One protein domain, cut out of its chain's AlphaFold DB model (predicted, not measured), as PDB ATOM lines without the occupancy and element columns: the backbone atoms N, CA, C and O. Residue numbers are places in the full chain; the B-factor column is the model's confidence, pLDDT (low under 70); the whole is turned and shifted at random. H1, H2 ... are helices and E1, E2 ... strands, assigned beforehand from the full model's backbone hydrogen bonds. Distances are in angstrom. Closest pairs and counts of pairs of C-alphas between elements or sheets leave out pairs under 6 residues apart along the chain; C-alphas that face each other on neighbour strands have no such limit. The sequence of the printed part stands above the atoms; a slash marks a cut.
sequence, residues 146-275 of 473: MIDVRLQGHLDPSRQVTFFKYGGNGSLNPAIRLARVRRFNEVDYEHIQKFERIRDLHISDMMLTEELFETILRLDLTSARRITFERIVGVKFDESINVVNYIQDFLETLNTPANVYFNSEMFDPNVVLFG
ATOM      1  N   MET A 146     -11.796  19.877  -5.743       85.06
ATOM      2  CA  MET A 146     -11.562  21.317  -5.768       85.06
ATOM      3  C   MET A 146     -12.228  21.963  -6.996       85.06
ATOM      4  O   MET A 146     -11.986  21.599  -8.153       85.06
ATOM      5  N   ILE A 147     -13.079  22.957  -6.762       81.94
ATOM      6  CA  ILE A 147     -13.812  23.680  -7.807       81.94
ATOM      7  C   ILE A 147     -13.424  25.153  -7.830       81.94
ATOM      8  O   ILE A 147     -13.136  25.748  -6.796       81.94
ATOM      9  N   ASP A 148     -13.469  25.750  -9.014       84.38
ATOM     10  CA  ASP A 148     -13.281  27.187  -9.177       84.38
ATOM     11  C   ASP A 148     -14.655  27.794  -9.492       84.38
ATOM     12  O   ASP A 148     -15.427  27.246 -10.288       84.38
ATOM     13  N   VAL A 149     -15.004  28.899  -8.845       84.31
ATOM     14  CA  VAL A 149     -16.321  29.533  -8.949       84.31
ATOM     15  C   VAL A 149     -16.157  30.939  -9.499       84.31
ATOM     16  O   VAL A 149     -15.260  31.669  -9.095       84.31
ATOM     17  N   ARG A 150     -17.040  31.338 -10.421       85.38
ATOM     18  CA  ARG A 150     -17.123  32.716 -10.905       85.38
ATOM     19  C   ARG A 150     -18.535  33.271 -10.786       85.38
ATOM     20  O   ARG A 150     -19.472  32.718 -11.360       85.38
ATOM     21  N   LEU A 151     -18.661  34.402 -10.107       83.38
ATOM     22  CA  LEU A 151     -19.837  35.260 -10.103       83.38
ATOM     23  C   LEU A 151     -19.598  36.375 -11.116       83.38
ATOM     24  O   LEU A 151     -18.658  37.148 -10.974       83.38
ATOM     25  N   GLN A 152     -20.403  36.431 -12.173       82.81
ATOM     26  CA  GLN A 152     -20.248  37.446 -13.211       82.81
ATOM     27  C   GLN A 152     -21.494  38.315 -13.313       82.81
ATOM     28  O   GLN A 152     -22.583  37.805 -13.588       82.81
ATOM     29  N   GLY A 153     -21.329  39.620 -13.137       72.19
ATOM     30  CA  GLY A 153     -22.370  40.600 -13.405       72.19
ATOM     31  C   GLY A 153     -22.467  40.955 -14.879       72.19
ATOM     32  O   GLY A 153     -21.947  40.277 -15.768       72.19
ATOM     33  N   HIS A 154     -23.183  42.035 -15.151       66.38
ATOM     34  CA  HIS A 154     -23.280  42.604 -16.480       66.38
ATOM     35  C   HIS A 154     -23.265  44.125 -16.348       66.38
ATOM     36  O   HIS A 154     -23.933  44.671 -15.480       66.38
ATOM     37  N   LEU A 155     -22.591  44.811 -17.274       59.62
ATOM     38  CA  LEU A 155     -22.558  46.283 -17.371       59.62
ATOM     39  C   LEU A 155     -23.937  46.948 -17.543       59.62
ATOM     40  O   LEU A 155     -24.050  48.164 -17.511       59.62
ATOM     41  N   ASP A 156     -24.975  46.154 -17.789       60.66
ATOM     42  CA  ASP A 156     -26.346  46.631 -17.905       60.66
ATOM     43  C   ASP A 156     -27.030  46.222 -16.596       60.66
ATOM     44  O   ASP A 156     -27.199  45.017 -16.385       60.66
ATOM     45  N   PRO A 157     -27.393  47.170 -15.713       53.06
ATOM     46  CA  PRO A 157     -27.937  46.869 -14.387       53.06
ATOM     47  C   PRO A 157     -29.252  46.078 -14.436       53.06
ATOM     48  O   PRO A 157     -29.647  45.460 -13.452       53.06
ATOM     49  N   SER A 158     -29.932  46.071 -15.589       49.34
ATOM     50  CA  SER A 158     -31.138  45.270 -15.826       49.34
ATOM     51  C   SER A 158     -30.843  43.789 -16.118       49.34
ATOM     52  O   SER A 158     -31.750  42.947 -16.129       49.34
ATOM     53  N   ARG A 159     -29.574  43.444 -16.374       51.59
ATOM     54  CA  ARG A 159     -29.120  42.092 -16.713       51.59
ATOM     55  C   ARG A 159     -28.562  41.367 -15.495       51.59
ATOM     56  O   ARG A 159     -28.057  41.939 -14.543       51.59
ATOM     57  N   GLN A 160     -28.709  40.050 -15.532       63.66
ATOM     58  CA  GLN A 160     -28.648  39.201 -14.345       63.66
ATOM     59  C   GLN A 160     -27.228  38.725 -14.042       63.66
ATOM     60  O   GLN A 160     -26.485  38.364 -14.958       63.66
ATOM     61  N   VAL A 161     -26.915  38.607 -12.748       66.19
ATOM     62  CA  VAL A 161     -25.706  37.926 -12.272       66.19
ATOM     63  C   VAL A 161     -25.755  36.457 -12.694       66.19
ATOM     64  O   VAL A 161     -26.776  35.771 -12.543       66.19
ATOM     65  N   THR A 162     -24.653  35.991 -13.270       70.25
ATOM     66  CA  THR A 162     -24.466  34.625 -13.744       70.25
ATOM     67  C   THR A 162     -23.463  33.909 -12.850       70.25
ATOM     68  O   THR A 162     -22.325  34.350 -12.720       70.25
ATOM     69  N   PHE A 163     -23.873  32.780 -12.279       74.88
ATOM     70  CA  PHE A 163     -22.986  31.882 -11.546       74.88
ATOM     71  C   PHE A 163     -22.372  30.868 -12.509       74.88
ATOM     72  O   PHE A 163     -23.080  30.231 -13.300       74.88
ATOM     73  N   PHE A 164     -21.062  30.693 -12.408       73.12
ATOM     74  CA  PHE A 164     -20.296  29.706 -13.141       73.12
ATOM     75  C   PHE A 164     -19.527  28.824 -12.165       73.12
ATOM     76  O   PHE A 164     -18.708  29.314 -11.397       73.12
ATOM     77  N   LYS A 165     -19.741  27.511 -12.244       76.94
ATOM     78  CA  LYS A 165     -18.895  26.526 -11.561       76.94
ATOM     79  C   LYS A 165     -17.983  25.857 -12.566       76.94
ATOM     80  O   LYS A 165     -18.461  25.321 -13.571       76.94
ATOM     81  N   TYR A 166     -16.699  25.819 -12.271       65.69
ATOM     82  CA  TYR A 166     -15.681  25.108 -13.021       65.69
ATOM     83  C   TYR A 166     -15.198  23.940 -12.163       65.69
ATOM     84  O   TYR A 166     -14.622  24.119 -11.099       65.69
ATOM     85  N   GLY A 167     -15.483  22.718 -12.608       59.22
ATOM     86  CA  GLY A 167     -15.064  21.519 -11.888       59.22
ATOM     87  C   GLY A 167     -13.708  21.036 -12.373       59.22
ATOM     88  O   GLY A 167     -13.580  20.764 -13.568       59.22
ATOM     89  N   GLY A 168     -12.748  20.936 -11.449       51.28
ATOM     90  CA  GLY A 168     -11.508  20.156 -11.431       51.28
ATOM     91  C   GLY A 168     -10.506  20.172 -12.600       51.28
ATOM     92  O   GLY A 168      -9.338  19.854 -12.437       51.28
ATOM     93  N   ASN A 169     -10.910  20.438 -13.837       38.41
ATOM     94  CA  ASN A 169     -10.098  20.104 -15.020       38.41
ATOM     95  C   ASN A 169      -9.226  21.273 -15.493       38.41
ATOM     96  O   ASN A 169      -8.660  21.191 -16.582       38.41
ATOM     97  N   GLY A 170      -9.272  22.421 -14.808       39.59
ATOM     98  CA  GLY A 170      -8.894  23.707 -15.413       39.59
ATOM     99  C   GLY A 170      -9.691  24.005 -16.695       39.59
ATOM    100  O   GLY A 170      -9.180  24.595 -17.645       39.59
ATOM    101  N   SER A 171     -10.932  23.511 -16.803       38.59
ATOM    102  CA  SER A 171     -11.717  23.649 -18.030       38.59
ATOM    103  C   SER A 171     -12.105  25.107 -18.274       38.59
ATOM    104  O   SER A 171     -12.867  25.669 -17.505       38.59
ATOM    105  N   LEU A 172     -11.706  25.666 -19.422       43.78
ATOM    106  CA  LEU A 172     -12.094  27.012 -19.895       43.78
ATOM    107  C   LEU A 172     -13.617  27.233 -20.027       43.78
ATOM    108  O   LEU A 172     -14.065  28.351 -20.264       43.78
ATOM    109  N   ASN A 173     -14.418  26.166 -19.950       39.75
ATOM    110  CA  ASN A 173     -15.871  26.233 -20.037       39.75
ATOM    111  C   ASN A 173     -16.493  25.788 -18.708       39.75
ATOM    112  O   ASN A 173     -16.073  24.760 -18.170       39.75
ATOM    113  N   PRO A 174     -17.519  26.504 -18.226       48.00
ATOM    114  CA  PRO A 174     -18.170  26.202 -16.961       48.00
ATOM    115  C   PRO A 174     -18.912  24.864 -17.034       48.00
ATOM    116  O   PRO A 174     -19.594  24.568 -18.020       48.00
ATOM    117  N   ALA A 175     -18.785  24.064 -15.980       53.59
ATOM    118  CA  ALA A 175     -19.543  22.835 -15.778       53.59
ATOM    119  C   ALA A 175     -21.017  23.136 -15.460       53.59
ATOM    120  O   ALA A 175     -21.901  22.401 -15.901       53.59
ATOM    121  N   ILE A 176     -21.282  24.239 -14.753       57.72
ATOM    122  CA  ILE A 176     -22.630  24.739 -14.463       57.72
ATOM    123  C   ILE A 176     -22.690  26.233 -14.778       57.72
ATOM    124  O   ILE A 176     -21.769  26.972 -14.438       57.72
ATOM    125  N   ARG A 177     -23.783  26.664 -15.418       61.41
ATOM    126  CA  ARG A 177     -24.123  28.072 -15.640       61.41
ATOM    127  C   ARG A 177     -25.551  28.322 -15.170       61.41
ATOM    128  O   ARG A 177     -26.471  27.733 -15.735       61.41
ATOM    129  N   LEU A 178     -25.734  29.229 -14.218       59.44
ATOM    130  CA  LEU A 178     -27.053  29.637 -13.729       59.44
ATOM    131  C   LEU A 178     -27.268  31.117 -14.030       59.44
ATOM    132  O   LEU A 178     -26.420  31.943 -13.706       59.44
ATOM    133  N   ALA A 179     -28.388  31.443 -14.674       51.66
ATOM    134  CA  ALA A 179     -28.826  32.822 -14.849       51.66
ATOM    135  C   ALA A 179     -29.745  33.178 -13.670       51.66
ATOM    136  O   ALA A 179     -30.772  32.515 -13.514       51.66
ATOM    137  N   ARG A 180     -29.387  34.220 -12.900       58.56
ATOM    138  CA  ARG A 180     -30.007  34.703 -11.639       58.56
ATOM    139  C   ARG A 180     -29.497  34.009 -10.372       58.56
ATOM    140  O   ARG A 180     -29.865  32.874 -10.089       58.56
ATOM    141  N   VAL A 181     -28.746  34.763  -9.565       52.41
ATOM    142  CA  VAL A 181     -28.258  34.375  -8.225       52.41
ATOM    143  C   VAL A 181     -29.360  34.408  -7.157       52.41
ATOM    144  O   VAL A 181     -29.243  33.719  -6.158       52.41
ATOM    145  N   ARG A 182     -30.503  35.070  -7.395       50.78
ATOM    146  CA  ARG A 182     -31.625  35.074  -6.431       50.78
ATOM    147  C   ARG A 182     -32.106  33.657  -6.048       50.78
ATOM    148  O   ARG A 182     -32.443  33.428  -4.901       50.78
ATOM    149  N   ARG A 183     -32.010  32.680  -6.966       43.78
ATOM    150  CA  ARG A 183     -32.262  31.247  -6.683       43.78
ATOM    151  C   ARG A 183     -31.139  30.530  -5.928       43.78
ATOM    152  O   ARG A 183     -31.405  29.521  -5.295       43.78
ATOM    153  N   PHE A 184     -29.906  31.026  -6.012       47.69
ATOM    154  CA  PHE A 184     -28.767  30.515  -5.245       47.69
ATOM    155  C   PHE A 184     -28.938  30.808  -3.744       47.69
ATOM    156  O   PHE A 184     -28.524  30.005  -2.922       47.69
ATOM    157  N   ASN A 185     -29.610  31.917  -3.407       44.53
ATOM    158  CA  ASN A 185     -29.890  32.331  -2.028       44.53
ATOM    159  C   ASN A 185     -31.202  31.761  -1.452       44.53
ATOM    160  O   ASN A 185     -31.421  31.882  -0.251       44.53
ATOM    161  N   GLU A 186     -32.071  31.176  -2.285       47.38
ATOM    162  CA  GLU A 186     -33.381  30.626  -1.887       47.38
ATOM    163  C   GLU A 186     -33.364  29.103  -1.655       47.38
ATOM    164  O   GLU A 186     -34.294  28.572  -1.052       47.38
ATOM    165  N   VAL A 187     -32.350  28.387  -2.155       46.06
ATOM    166  CA  VAL A 187     -32.281  26.919  -2.104       46.06
ATOM    167  C   VAL A 187     -30.867  26.518  -1.689       46.06
ATOM    168  O   VAL A 187     -29.973  26.482  -2.533       46.06
ATOM    169  N   ASP A 188     -30.667  26.278  -0.392       47.16
ATOM    170  CA  ASP A 188     -29.401  25.917   0.266       47.16
ATOM    171  C   ASP A 188     -28.453  25.072  -0.614       47.16
ATOM    172  O   ASP A 188     -28.533  23.846  -0.668       47.16
ATOM    173  N   TYR A 189     -27.531  25.743  -1.311       52.16
ATOM    174  CA  TYR A 189     -26.350  25.178  -1.977       52.16
ATOM    175  C   TYR A 189     -26.550  23.928  -2.855       52.16
ATOM    176  O   TYR A 189     -25.589  23.193  -3.073       52.16
ATOM    177  N   GLU A 190     -27.711  23.710  -3.485       55.50
ATOM    178  CA  GLU A 190     -27.927  22.555  -4.393       55.50
ATOM    179  C   GLU A 190     -26.890  22.456  -5.537       55.50
ATOM    180  O   GLU A 190     -26.766  21.438  -6.227       55.50
ATOM    181  N   HIS A 191     -26.152  23.535  -5.794       63.81
ATOM    182  CA  HIS A 191     -25.240  23.667  -6.922       63.81
ATOM    183  C   HIS A 191     -23.774  23.348  -6.602       63.81
ATOM    184  O   HIS A 191     -23.017  23.073  -7.544       63.81
ATOM    185  N   ILE A 192     -23.381  23.348  -5.323       73.69
ATOM    186  CA  ILE A 192     -22.074  22.874  -4.848       73.69
ATOM    187  C   ILE A 192     -22.331  21.578  -4.080       73.69
ATOM    188  O   ILE A 192     -22.997  21.573  -3.053       73.69
ATOM    189  N   GLN A 193     -21.873  20.452  -4.623       75.12
ATOM    190  CA  GLN A 193     -22.150  19.146  -4.027       75.12
ATOM    191  C   GLN A 193     -21.357  18.972  -2.722       75.12
ATOM    192  O   GLN A 193     -20.292  19.553  -2.564       75.12
ATOM    193  N   LYS A 194     -21.834  18.103  -1.819       75.88
ATOM    194  CA  LYS A 194     -21.232  17.814  -0.498       75.88
ATOM    195  C   LYS A 194     -19.713  17.560  -0.545       75.88
ATOM    196  O   LYS A 194     -18.994  17.880   0.391       75.88
ATOM    197  N   PHE A 195     -19.233  16.965  -1.634       77.44
ATOM    198  CA  PHE A 195     -17.832  16.605  -1.853       77.44
ATOM    199  C   PHE A 195     -17.012  17.670  -2.595       77.44
ATOM    200  O   PHE A 195     -15.831  17.457  -2.846       77.44
ATOM    201  N   GLU A 196     -17.616  18.789  -2.995       82.56
ATOM    202  CA  GLU A 196     -16.938  19.890  -3.674       82.56
ATOM    203  C   GLU A 196     -16.487  20.954  -2.659       82.56
ATOM    204  O   GLU A 196     -17.204  21.282  -1.711       82.56
ATOM    205  N   ARG A 197     -15.294  21.515  -2.872       85.50
ATOM    206  CA  ARG A 197     -14.747  22.629  -2.082       85.50
ATOM    207  C   ARG A 197     -14.259  23.733  -3.000       85.50
ATOM    208  O   ARG A 197     -13.633  23.455  -4.023       85.50
ATOM    209  N   ILE A 198     -14.559  24.981  -2.652       86.00
ATOM    210  CA  ILE A 198     -14.145  26.132  -3.454       86.00
ATOM    211  C   ILE A 198     -12.648  26.346  -3.254       86.00
ATOM    212  O   ILE A 198     -12.186  26.523  -2.133       86.00
ATOM    213  N   ARG A 199     -11.899  26.316  -4.355       85.62
ATOM    214  CA  ARG A 199     -10.476  26.649  -4.410       85.62
ATOM    215  C   ARG A 199     -10.280  28.121  -4.730       85.62
ATOM    216  O   ARG A 199      -9.610  28.816  -3.983       85.62
ATOM    217  N   ASP A 200     -10.855  28.578  -5.837       83.44
ATOM    218  CA  ASP A 200     -10.693  29.946  -6.321       83.44
ATOM    219  C   ASP A 200     -12.078  30.563  -6.564       83.44
ATOM    220  O   ASP A 200     -12.915  29.971  -7.256       83.44
ATOM    221  N   LEU A 201     -12.328  31.742  -5.989       85.25
ATOM    222  CA  LEU A 201     -13.562  32.509  -6.178       85.25
ATOM    223  C   LEU A 201     -13.265  33.788  -6.964       85.25
ATOM    224  O   LEU A 201     -12.525  34.653  -6.509       85.25
ATOM    225  N   HIS A 202     -13.888  33.926  -8.130       86.25
ATOM    226  CA  HIS A 202     -13.769  35.099  -8.991       86.25
ATOM    227  C   HIS A 202     -15.087  35.870  -9.027       86.25
ATOM    228  O   HIS A 202     -16.131  35.324  -9.378       86.25
ATOM    229  N   ILE A 203     -15.048  37.160  -8.737       84.81
ATOM    230  CA  ILE A 203     -16.167  38.082  -8.895       84.81
ATOM    231  C   ILE A 203     -15.809  39.000 -10.057       84.81
ATOM    232  O   ILE A 203     -14.713  39.540 -10.077       84.81
ATOM    233  N   SER A 204     -16.659  39.143 -11.074       85.25
ATOM    234  CA  SER A 204     -16.283  39.884 -12.285       85.25
ATOM    235  C   SER A 204     -17.400  40.723 -12.874       85.25
ATOM    236  O   SER A 204     -18.524  40.242 -12.987       85.25
ATOM    237  N   ASP A 205     -17.074  41.920 -13.366       78.56
ATOM    238  CA  ASP A 205     -18.035  42.819 -14.026       78.56
ATOM    239  C   ASP A 205     -19.240  43.158 -13.119       78.56
ATOM    240  O   ASP A 205     -20.392  43.138 -13.562       78.56
ATOM    241  N   MET A 206     -18.991  43.396 -11.825       76.00
ATOM    242  CA  MET A 206     -20.027  43.642 -10.810       76.00
ATOM    243  C   MET A 206     -19.828  44.981 -10.103       76.00
ATOM    244  O   MET A 206     -18.698  45.438  -9.929       76.00
ATOM    245  N   MET A 207     -20.939  45.583  -9.668       79.50
ATOM    246  CA  MET A 207     -20.908  46.576  -8.593       79.50
ATOM    247  C   MET A 207     -20.814  45.855  -7.249       79.50
ATOM    248  O   MET A 207     -21.419  44.792  -7.079       79.50
ATOM    249  N   LEU A 208     -20.079  46.440  -6.309       81.50
ATOM    250  CA  LEU A 208     -20.037  45.978  -4.927       81.50
ATOM    251  C   LEU A 208     -21.314  46.422  -4.212       81.50
ATOM    252  O   LEU A 208     -21.634  47.609  -4.213       81.50
ATOM    253  N   THR A 209     -22.045  45.464  -3.648       83.81
ATOM    254  CA  THR A 209     -23.313  45.672  -2.932       83.81
ATOM    255  C   THR A 209     -23.365  44.773  -1.702       83.81
ATOM    256  O   THR A 209     -22.732  43.715  -1.691       83.81
ATOM    257  N   GLU A 210     -24.169  45.129  -0.703       82.06
ATOM    258  CA  GLU A 210     -24.378  44.311   0.506       82.06
ATOM    259  C   GLU A 210     -24.807  42.878   0.164       82.06
ATOM    260  O   GLU A 210     -24.173  41.919   0.596       82.06
ATOM    261  N   GLU A 211     -25.793  42.722  -0.731       80.50
ATOM    262  CA  GLU A 211     -26.291  41.411  -1.185       80.50
ATOM    263  C   GLU A 211     -25.174  40.516  -1.755       80.50
ATOM    264  O   GLU A 211     -25.184  39.294  -1.571       80.50
ATOM    265  N   LEU A 212     -24.196  41.102  -2.456       82.38
ATOM    266  CA  LEU A 212     -23.059  40.352  -2.988       82.38
ATOM    267  C   LEU A 212     -22.177  39.832  -1.851       82.38
ATOM    268  O   LEU A 212     -21.820  38.655  -1.860       82.38
ATOM    269  N   PHE A 213     -21.844  40.682  -0.880       84.25
ATOM    270  CA  PHE A 213     -21.018  40.291   0.261       84.25
ATOM    271  C   PHE A 213     -21.717  39.254   1.141       84.25
ATOM    272  O   PHE A 213     -21.098  38.250   1.481       84.25
ATOM    273  N   GLU A 214     -23.017  39.402   1.402       82.81
ATOM    274  CA  GLU A 214     -23.810  38.372   2.083       82.81
ATOM    275  C   GLU A 214     -23.790  37.037   1.331       82.81
ATOM    276  O   GLU A 214     -23.649  35.972   1.933       82.81
ATOM    277  N   THR A 215     -23.904  37.077  -0.000       79.06
ATOM    278  CA  THR A 215     -23.832  35.869  -0.832       79.06
ATOM    279  C   THR A 215     -22.465  35.194  -0.708       79.06
ATOM    280  O   THR A 215     -22.392  33.967  -0.695       79.06
ATOM    281  N   ILE A 216     -21.381  35.968  -0.602       83.69
ATOM    282  CA  ILE A 216     -20.023  35.437  -0.429       83.69
ATOM    283  C   ILE A 216     -19.838  34.849   0.974       83.69
ATOM    284  O   ILE A 216     -19.330  33.737   1.076       83.69
ATOM    285  N   LEU A 217     -20.293  35.536   2.029       84.06
ATOM    286  CA  LEU A 217     -20.216  35.056   3.419       84.06
ATOM    287  C   LEU A 217     -20.976  33.745   3.641       84.06
ATOM    288  O   LEU A 217     -20.643  32.959   4.521       84.06
ATOM    289  N   ARG A 218     -21.993  33.487   2.819       81.38
ATOM    290  CA  ARG A 218     -22.717  32.218   2.801       81.38
ATOM    291  C   ARG A 218     -21.878  31.070   2.222       81.38
ATOM    292  O   ARG A 218     -22.164  29.918   2.520       81.38
ATOM    293  N   LEU A 219     -20.880  31.310   1.379       81.94
ATOM    294  CA  LEU A 219     -20.112  30.224   0.760       81.94
ATOM    295  C   LEU A 219     -19.177  29.531   1.765       81.94
ATOM    296  O   LEU A 219     -18.593  30.156   2.642       81.94
ATOM    297  N   ASP A 220     -18.975  28.225   1.584       83.00
ATOM    298  CA  ASP A 220     -17.924  27.484   2.289       83.00
ATOM    299  C   ASP A 220     -16.556  27.770   1.638       83.00
ATOM    300  O   ASP A 220     -16.213  27.195   0.595       83.00
ATOM    301  N   LEU A 221     -15.806  28.711   2.225       83.06
ATOM    302  CA  LEU A 221     -14.515  29.208   1.732       83.06
ATOM    303  C   LEU A 221     -13.322  28.737   2.580       83.06
ATOM    304  O   LEU A 221     -12.203  29.222   2.382       83.06
ATOM    305  N   THR A 222     -13.511  27.745   3.460       84.94
ATOM    306  CA  THR A 222     -12.457  27.261   4.378       84.94
ATOM    307  C   THR A 222     -11.240  26.690   3.661       84.94
ATOM    308  O   THR A 222     -10.148  26.635   4.220       84.94
ATOM    309  N   SER A 223     -11.423  26.230   2.422       82.44
ATOM    310  CA  SER A 223     -10.366  25.659   1.578       82.44
ATOM    311  C   SER A 223     -10.003  26.552   0.390       82.44
ATOM    312  O   SER A 223      -9.257  26.117  -0.492       82.44
ATOM    313  N   ALA A 224     -10.538  27.774   0.339       81.75
ATOM    314  CA  ALA A 224     -10.227  28.695  -0.736       81.75
ATOM    315  C   ALA A 224      -8.773  29.169  -0.610       81.75
ATOM    316  O   ALA A 224      -8.284  29.481   0.472       81.75
ATOM    317  N   ARG A 225      -8.078  29.207  -1.745       80.56
ATOM    318  CA  ARG A 225      -6.726  29.744  -1.892       80.56
ATOM    319  C   ARG A 225      -6.764  31.224  -2.256       80.56
ATOM    320  O   ARG A 225      -5.897  31.980  -1.824       80.56
ATOM    321  N   ARG A 226      -7.716  31.627  -3.102       77.06
ATOM    322  CA  ARG A 226      -7.774  32.981  -3.659       77.06
ATOM    323  C   ARG A 226      -9.210  33.450  -3.851       77.06
ATOM    324  O   ARG A 226     -10.042  32.720  -4.393       77.06
ATOM    325  N   ILE A 227      -9.463  34.699  -3.471       77.81
ATOM    326  CA  ILE A 227     -10.700  35.417  -3.777       77.81
ATOM    327  C   ILE A 227     -10.319  36.669  -4.567       77.81
ATOM    328  O   ILE A 227      -9.533  37.488  -4.098       77.81
ATOM    329  N   THR A 228     -10.841  36.823  -5.780       80.31
ATOM    330  CA  THR A 228     -10.486  37.940  -6.664       80.31
ATOM    331  C   THR A 228     -11.734  38.659  -7.150       80.31
ATOM    332  O   THR A 228     -12.569  38.075  -7.838       80.31
ATOM    333  N   PHE A 229     -11.818  39.952  -6.867       78.50
ATOM    334  CA  PHE A 229     -12.750  40.875  -7.495       78.50
ATOM    335  C   PHE A 229     -12.064  41.509  -8.713       78.50
ATOM    336  O   PHE A 229     -11.103  42.261  -8.588       78.50
ATOM    337  N   GLU A 230     -12.529  41.163  -9.907       77.50
ATOM    338  CA  GLU A 230     -11.992  41.574 -11.203       77.50
ATOM    339  C   GLU A 230     -12.914  42.597 -11.871       77.50
ATOM    340  O   GLU A 230     -14.099  42.323 -12.078       77.50
ATOM    341  N   ARG A 231     -12.364  43.725 -12.330       70.88
ATOM    342  CA  ARG A 231     -13.116  44.737 -13.095       70.88
ATOM    343  C   ARG A 231     -14.370  45.184 -12.334       70.88
ATOM    344  O   ARG A 231     -15.495  45.079 -12.831       70.88
ATOM    345  N   ILE A 232     -14.161  45.626 -11.095       72.81
ATOM    346  CA  ILE A 232     -15.213  46.208 -10.260       72.81
ATOM    347  C   ILE A 232     -15.718  47.480 -10.940       72.81
ATOM    348  O   ILE A 232     -14.929  48.367 -11.264       72.81
ATOM    349  N   VAL A 233     -17.029  47.556 -11.163       77.06
ATOM    350  CA  VAL A 233     -17.660  48.625 -11.959       77.06
ATOM    351  C   VAL A 233     -18.048  49.828 -11.095       77.06
ATOM    352  O   VAL A 233     -18.228  50.925 -11.608       77.06
ATOM    353  N   GLY A 234     -18.179  49.633  -9.783       74.31
ATOM    354  CA  GLY A 234     -18.580  50.674  -8.842       74.31
ATOM    355  C   GLY A 234     -18.957  50.101  -7.483       74.31
ATOM    356  O   GLY A 234     -18.932  48.884  -7.276       74.31
ATOM    357  N   VAL A 235     -19.338  50.990  -6.575       79.75
ATOM    358  CA  VAL A 235     -19.747  50.683  -5.205       79.75
ATOM    359  C   VAL A 235     -21.157  51.229  -4.998       79.75
ATOM    360  O   VAL A 235     -21.431  52.371  -5.357       79.75
ATOM    361  N   LYS A 236     -22.069  50.406  -4.473       82.94
ATOM    362  CA  LYS A 236     -23.458  50.792  -4.209       82.94
ATOM    363  C   LYS A 236     -23.914  50.202  -2.874       82.94
ATOM    364  O   LYS A 236     -24.479  49.109  -2.836       82.94
ATOM    365  N   PHE A 237     -23.658  50.959  -1.817       80.12
ATOM    366  CA  PHE A 237     -24.165  50.734  -0.466       80.12
ATOM    367  C   PHE A 237     -25.231  51.774  -0.130       80.12
ATOM    368  O   PHE A 237     -25.330  52.794  -0.817       80.12
ATOM    369  N   ASP A 238     -26.028  51.501   0.898       80.19
ATOM    370  CA  ASP A 238     -26.900  52.519   1.474       80.19
ATOM    371  C   ASP A 238     -26.073  53.701   2.021       80.19
ATOM    372  O   ASP A 238     -24.958  53.514   2.510       80.19
ATOM    373  N   GLU A 239     -26.602  54.925   1.948       76.06
ATOM    374  CA  GLU A 239     -25.860  56.160   2.286       76.06
ATOM    375  C   GLU A 239     -25.413  56.205   3.758       76.06
ATOM    376  O   GLU A 239     -24.480  56.919   4.119       76.06
ATOM    377  N   SER A 240     -26.074  55.420   4.611       80.00
ATOM    378  CA  SER A 240     -25.755  55.284   6.033       80.00
ATOM    379  C   SER A 240     -24.560  54.367   6.324       80.00
ATOM    380  O   SER A 240     -24.067  54.349   7.454       80.00
ATOM    381  N   ILE A 241     -24.078  53.611   5.333       81.69
ATOM    382  CA  ILE A 241     -23.032  52.607   5.517       81.69
ATOM    383  C   ILE A 241     -21.662  53.212   5.231       81.69
ATOM    384  O   ILE A 241     -21.365  53.672   4.129       81.69
ATOM    385  N   ASN A 242     -20.774  53.130   6.223       85.50
ATOM    386  CA  ASN A 242     -19.360  53.386   6.002       85.50
ATOM    387  C   ASN A 242     -18.736  52.191   5.265       85.50
ATOM    388  O   ASN A 242     -18.559  51.120   5.845       85.50
ATOM    389  N   VAL A 243     -18.395  52.394   3.991       80.19
ATOM    390  CA  VAL A 243     -17.839  51.354   3.113       80.19
ATOM    391  C   VAL A 243     -16.547  50.759   3.674       80.19
ATOM    392  O   VAL A 243     -16.386  49.546   3.630       80.19
ATOM    393  N   VAL A 244     -15.650  51.576   4.233       77.19
ATOM    394  CA  VAL A 244     -14.354  51.101   4.748       77.19
ATOM    395  C   VAL A 244     -14.559  50.139   5.916       77.19
ATOM    396  O   VAL A 244     -14.040  49.025   5.888       77.19
ATOM    397  N   ASN A 245     -15.379  50.532   6.895       79.31
ATOM    398  CA  ASN A 245     -15.692  49.677   8.042       79.31
ATOM    399  C   ASN A 245     -16.402  48.396   7.592       79.31
ATOM    400  O   ASN A 245     -16.035  47.309   8.015       79.31
ATOM    401  N   TYR A 246     -17.363  48.509   6.670       82.94
ATOM    402  CA  TYR A 246     -18.083  47.349   6.150       82.94
ATOM    403  C   TYR A 246     -17.146  46.337   5.474       82.94
ATOM    404  O   TYR A 246     -17.287  45.129   5.659       82.94
ATOM    405  N   ILE A 247     -16.184  46.808   4.672       79.12
ATOM    406  CA  ILE A 247     -15.214  45.933   4.002       79.12
ATOM    407  C   ILE A 247     -14.265  45.288   5.017       79.12
ATOM    408  O   ILE A 247     -13.961  44.105   4.870       79.12
ATOM    409  N   GLN A 248     -13.829  46.017   6.048       76.88
ATOM    410  CA  GLN A 248     -13.020  45.455   7.134       76.88
ATOM    411  C   GLN A 248     -13.783  44.356   7.883       76.88
ATOM    412  O   GLN A 248     -13.298  43.227   7.943       76.88
ATOM    413  N   ASP A 249     -15.010  44.639   8.326       79.56
ATOM    414  CA  ASP A 249     -15.878  43.671   9.006       79.56
ATOM    415  C   ASP A 249     -16.121  42.428   8.132       79.56
ATOM    416  O   ASP A 249     -16.071  41.289   8.605       79.56
ATOM    417  N   PHE A 250     -16.343  42.623   6.829       83.94
ATOM    418  CA  PHE A 250     -16.481  41.528   5.871       83.94
ATOM    419  C   PHE A 250     -15.223  40.652   5.825       83.94
ATOM    420  O   PHE A 250     -15.338  39.428   5.901       83.94
ATOM    421  N   LEU A 251     -14.034  41.254   5.710       79.31
ATOM    422  CA  LEU A 251     -12.770  40.517   5.649       79.31
ATOM    423  C   LEU A 251     -12.474  39.762   6.951       79.31
ATOM    424  O   LEU A 251     -11.982  38.639   6.887       79.31
ATOM    425  N   GLU A 252     -12.818  40.335   8.106       77.00
ATOM    426  CA  GLU A 252     -12.686  39.680   9.415       77.00
ATOM    427  C   GLU A 252     -13.678  38.522   9.601       77.00
ATOM    428  O   GLU A 252     -13.368  37.527  10.257       77.00
ATOM    429  N   THR A 253     -14.860  38.623   8.991       82.25
ATOM    430  CA  THR A 253     -15.913  37.602   9.087       82.25
ATOM    431  C   THR A 253     -15.697  36.435   8.115       82.25
ATOM    432  O   THR A 253     -16.272  35.357   8.297       82.25
ATOM    433  N   LEU A 254     -14.877  36.603   7.071       79.31
ATOM    434  CA  LEU A 254     -14.622  35.549   6.088       79.31
ATOM    435  C   LEU A 254     -13.963  34.318   6.728       79.31
ATOM    436  O   LEU A 254     -12.868  34.367   7.282       79.31
ATOM    437  N   ASN A 255     -14.587  33.159   6.538       79.38
ATOM    438  CA  ASN A 255     -14.084  31.863   6.990       79.38
ATOM    439  C   ASN A 255     -13.012  31.287   6.046       79.38
ATOM    440  O   ASN A 255     -13.137  30.152   5.586       79.38
ATOM    441  N   THR A 256     -11.969  32.051   5.716       76.19
ATOM    442  CA  THR A 256     -11.010  31.659   4.676       76.19
ATOM    443  C   THR A 256      -9.556  31.982   5.030       76.19
ATOM    444  O   THR A 256      -9.287  33.031   5.605       76.19
ATOM    445  N   PRO A 257      -8.591  31.120   4.652       71.69
ATOM    446  CA  PRO A 257      -7.173  31.471   4.670       71.69
ATOM    447  C   PRO A 257      -6.725  32.210   3.392       71.69
ATOM    448  O   PRO A 257      -5.536  32.485   3.228       71.69
ATOM    449  N   ALA A 258      -7.634  32.460   2.444       72.81
ATOM    450  CA  ALA A 258      -7.320  33.036   1.143       72.81
ATOM    451  C   ALA A 258      -6.919  34.513   1.217       72.81
ATOM    452  O   ALA A 258      -7.538  35.309   1.921       72.81
ATOM    453  N   ASN A 259      -5.988  34.909   0.346       70.25
ATOM    454  CA  ASN A 259      -5.790  36.322   0.038       70.25
ATOM    455  C   ASN A 259      -6.972  36.848  -0.791       70.25
ATOM    456  O   ASN A 259      -7.391  36.211  -1.772       70.25
ATOM    457  N   VAL A 260      -7.468  38.029  -0.417       74.00
ATOM    458  CA  VAL A 260      -8.554  38.732  -1.111       74.00
ATOM    459  C   VAL A 260      -7.976  39.886  -1.925       74.00
ATOM    460  O   VAL A 260      -7.272  40.738  -1.393       74.00
ATOM    461  N   TYR A 261      -8.274  39.914  -3.222       77.12
ATOM    462  CA  TYR A 261      -7.770  40.923  -4.154       77.12
ATOM    463  C   TYR A 261      -8.915  41.743  -4.737       77.12
ATOM    464  O   TYR A 261      -9.874  41.171  -5.261       77.12
ATOM    465  N   PHE A 262      -8.777  43.068  -4.728       74.06
ATOM    466  CA  PHE A 262      -9.723  43.994  -5.345       74.06
ATOM    467  C   PHE A 262      -9.068  44.703  -6.527       74.06
ATOM    468  O   PHE A 262      -8.072  45.392  -6.357       74.06
ATOM    469  N   ASN A 263      -9.633  44.535  -7.725       72.38
ATOM    470  CA  ASN A 263      -9.141  45.161  -8.949       72.38
ATOM    471  C   ASN A 263     -10.268  45.939  -9.641       72.38
ATOM    472  O   ASN A 263     -11.282  45.359 -10.052       72.38
ATOM    473  N   SER A 264     -10.067  47.241  -9.830       68.31
ATOM    474  CA  SER A 264     -10.971  48.115 -10.578       68.31
ATOM    475  C   SER A 264     -10.195  48.946 -11.599       68.31
ATOM    476  O   SER A 264      -9.060  49.333 -11.355       68.31
ATOM    477  N   GLU A 265     -10.825  49.205 -12.745       71.12
ATOM    478  CA  GLU A 265     -10.364  50.198 -13.730       71.12
ATOM    479  C   GLU A 265     -11.103  51.542 -13.559       71.12
ATOM    480  O   GLU A 265     -10.804  52.499 -14.263       71.12
ATOM    481  N   MET A 266     -12.097  51.602 -12.662       69.62
ATOM    482  CA  MET A 266     -12.988  52.755 -12.484       69.62
ATOM    483  C   MET A 266     -12.589  53.646 -11.305       69.62
ATOM    484  O   MET A 266     -12.921  54.827 -11.298       69.62
ATOM    485  N   PHE A 267     -11.931  53.081 -10.295       68.50
ATOM    486  CA  PHE A 267     -11.469  53.789  -9.103       68.50
ATOM    487  C   PHE A 267     -10.305  53.030  -8.459       68.50
ATOM    488  O   PHE A 267     -10.160  51.833  -8.707       68.50
ATOM    489  N   ASP A 268      -9.513  53.691  -7.612       70.00
ATOM    490  CA  ASP A 268      -8.490  53.009  -6.814       70.00
ATOM    491  C   ASP A 268      -9.135  52.289  -5.611       70.00
ATOM    492  O   ASP A 268      -9.715  52.948  -4.735       70.00
ATOM    493  N   PRO A 269      -9.071  50.944  -5.530       71.94
ATOM    494  CA  PRO A 269      -9.626  50.201  -4.406       71.94
ATOM    495  C   PRO A 269      -8.976  50.535  -3.057       71.94
ATOM    496  O   PRO A 269      -9.672  50.489  -2.047       71.94
ATOM    497  N   ASN A 270      -7.690  50.892  -3.019       69.38
ATOM    498  CA  ASN A 270      -6.977  51.256  -1.788       69.38
ATOM    499  C   ASN A 270      -7.559  52.524  -1.165       69.38
ATOM    500  O   ASN A 270      -7.788  52.584   0.044       69.38
ATOM    501  N   VAL A 271      -7.889  53.498  -2.008       70.31
ATOM    502  CA  VAL A 271      -8.495  54.755  -1.574       70.31
ATOM    503  C   VAL A 271      -9.964  54.540  -1.204       70.31
ATOM    504  O   VAL A 271     -10.388  54.871  -0.100       70.31
ATOM    505  N   VAL A 272     -10.753  53.938  -2.099       70.62
ATOM    506  CA  VAL A 272     -12.220  53.875  -1.950       70.62
ATOM    507  C   VAL A 272     -12.683  52.812  -0.950       70.62
ATOM    508  O   VAL A 272     -13.678  53.026  -0.261       70.62
ATOM    509  N   LEU A 273     -12.006  51.662  -0.872       72.44
ATOM    510  CA  LEU A 273     -12.420  50.547  -0.005       72.44
ATOM    511  C   LEU A 273     -11.653  50.502   1.316       72.44
ATOM    512  O   LEU A 273     -12.181  49.969   2.286       72.44
ATOM    513  N   PHE A 274     -10.435  51.045   1.365       73.88
ATOM    514  CA  PHE A 274      -9.576  50.968   2.551       73.88
ATOM    515  C   PHE A 274      -9.223  52.336   3.146       73.88
ATOM    516  O   PHE A 274      -8.624  52.386   4.218       73.88
ATOM    517  N   GLY A 275      -9.613  53.441   2.498       65.25
ATOM    518  CA  GLY A 275      -9.358  54.791   3.001       65.25
ATOM    519  C   GLY A 275      -7.872  55.152   3.071       65.25
ATOM    520  O   GLY A 275      -7.504  56.052   3.827       65.25
TER     521      GLY A 275
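This is residues 146 to 275 of the 473 residues of an uncharacterized protein of Caenorhabditis brenneri (UniProt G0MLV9). Picture one twisted wall of six strands, with two helices, H1 and H2, running side by side beyond it, H1 grazing the sheet, and a short third helix, H3, past the end of E6 and across the beginning of H2. The half of the wall made by E1, E2 and E3 is an antiparallel meander, and its other half, E4, E5 and E6, is parallel. You have 130 printed residues with six named strands and three named helices, in the order E1 E2 E3 E4 H1 E5 H2 E6 H3; the class is mixed, helices and strands, with 60 residues, under half, in named elements. The sheet runs E3 E2 E1 E4 E5 E6 and is mixed. The whole is compact, with a radius of gyration of the C-alphas of 14.4 A, and spans 39 by 34 by 27 A.

Start at E1, residues 146 to 152, which forms a hairpin with E2, residues 162 to 167; look for N 150 and O 164, 2.8 A apart. E2 forms the next hairpin with E3, residues 176 to 179, where N 178 and O 163 are 3.0 A apart; E1, E2 and E3 are a meander, each strand the antiparallel neighbour of the one before. On the other side of E1 find E4, residues 196 to 204, parallel to it at 25 degrees, with N 149 and O 200 2.8 A apart; E4 bends by 65 degrees at residue 199. H1, residues 210 to 217, only grazes the sheet with its residues 212 to 216. E5, residues 226 to 230, is parallel to E4, with N 203 and O 228 2.8 A apart. H2, residues 243 to 253, is not on the sheet; it only just touches H1, with 3 pairs of C-alphas within 8 A, the closest being those of Phe 213 and Phe 250 at 7.3 A, and they run the same way at a shallow tilt of 18 degrees. E6, residues 259 to 262, is parallel to E5, with N 229 and O 261 2.8 A apart. E4, H1, E5 and E5, H2, E6 are strand-helix-strand units, two parallel neighbour strands with a helix between, each with a right-handed crossover. H3, residues 269 to 274, touches H2, closest at the C-alphas of Val 244 and Leu 273, 5.2 A apart. In H1, H2 and H3 every O i to N i+4 pair is within hydrogen-bond range.

Find C-alpha 146 at (-11.562, 21.317, -5.768); from there E1 runs 19.8 A. E2 is 16.2 A long, E3 10.2 A, E4 21.8 A, H1 10.6 A, E5 12.2 A, H2 15.1 A and E6 10.2 A. H3, 7.0 A long, ends at C-alpha 274, (-9.576, 50.968, 2.551).

The two C-alphas farthest apart are those of Asn 169 and Ser 240, at 43.9 A. The printed part has no cut. The links E3 to E4 and E5 to H2 are long. The mean pLDDT of the printed part is 71.7; look for values under 70 mainly at residues 154 to 161 and 166 to 191.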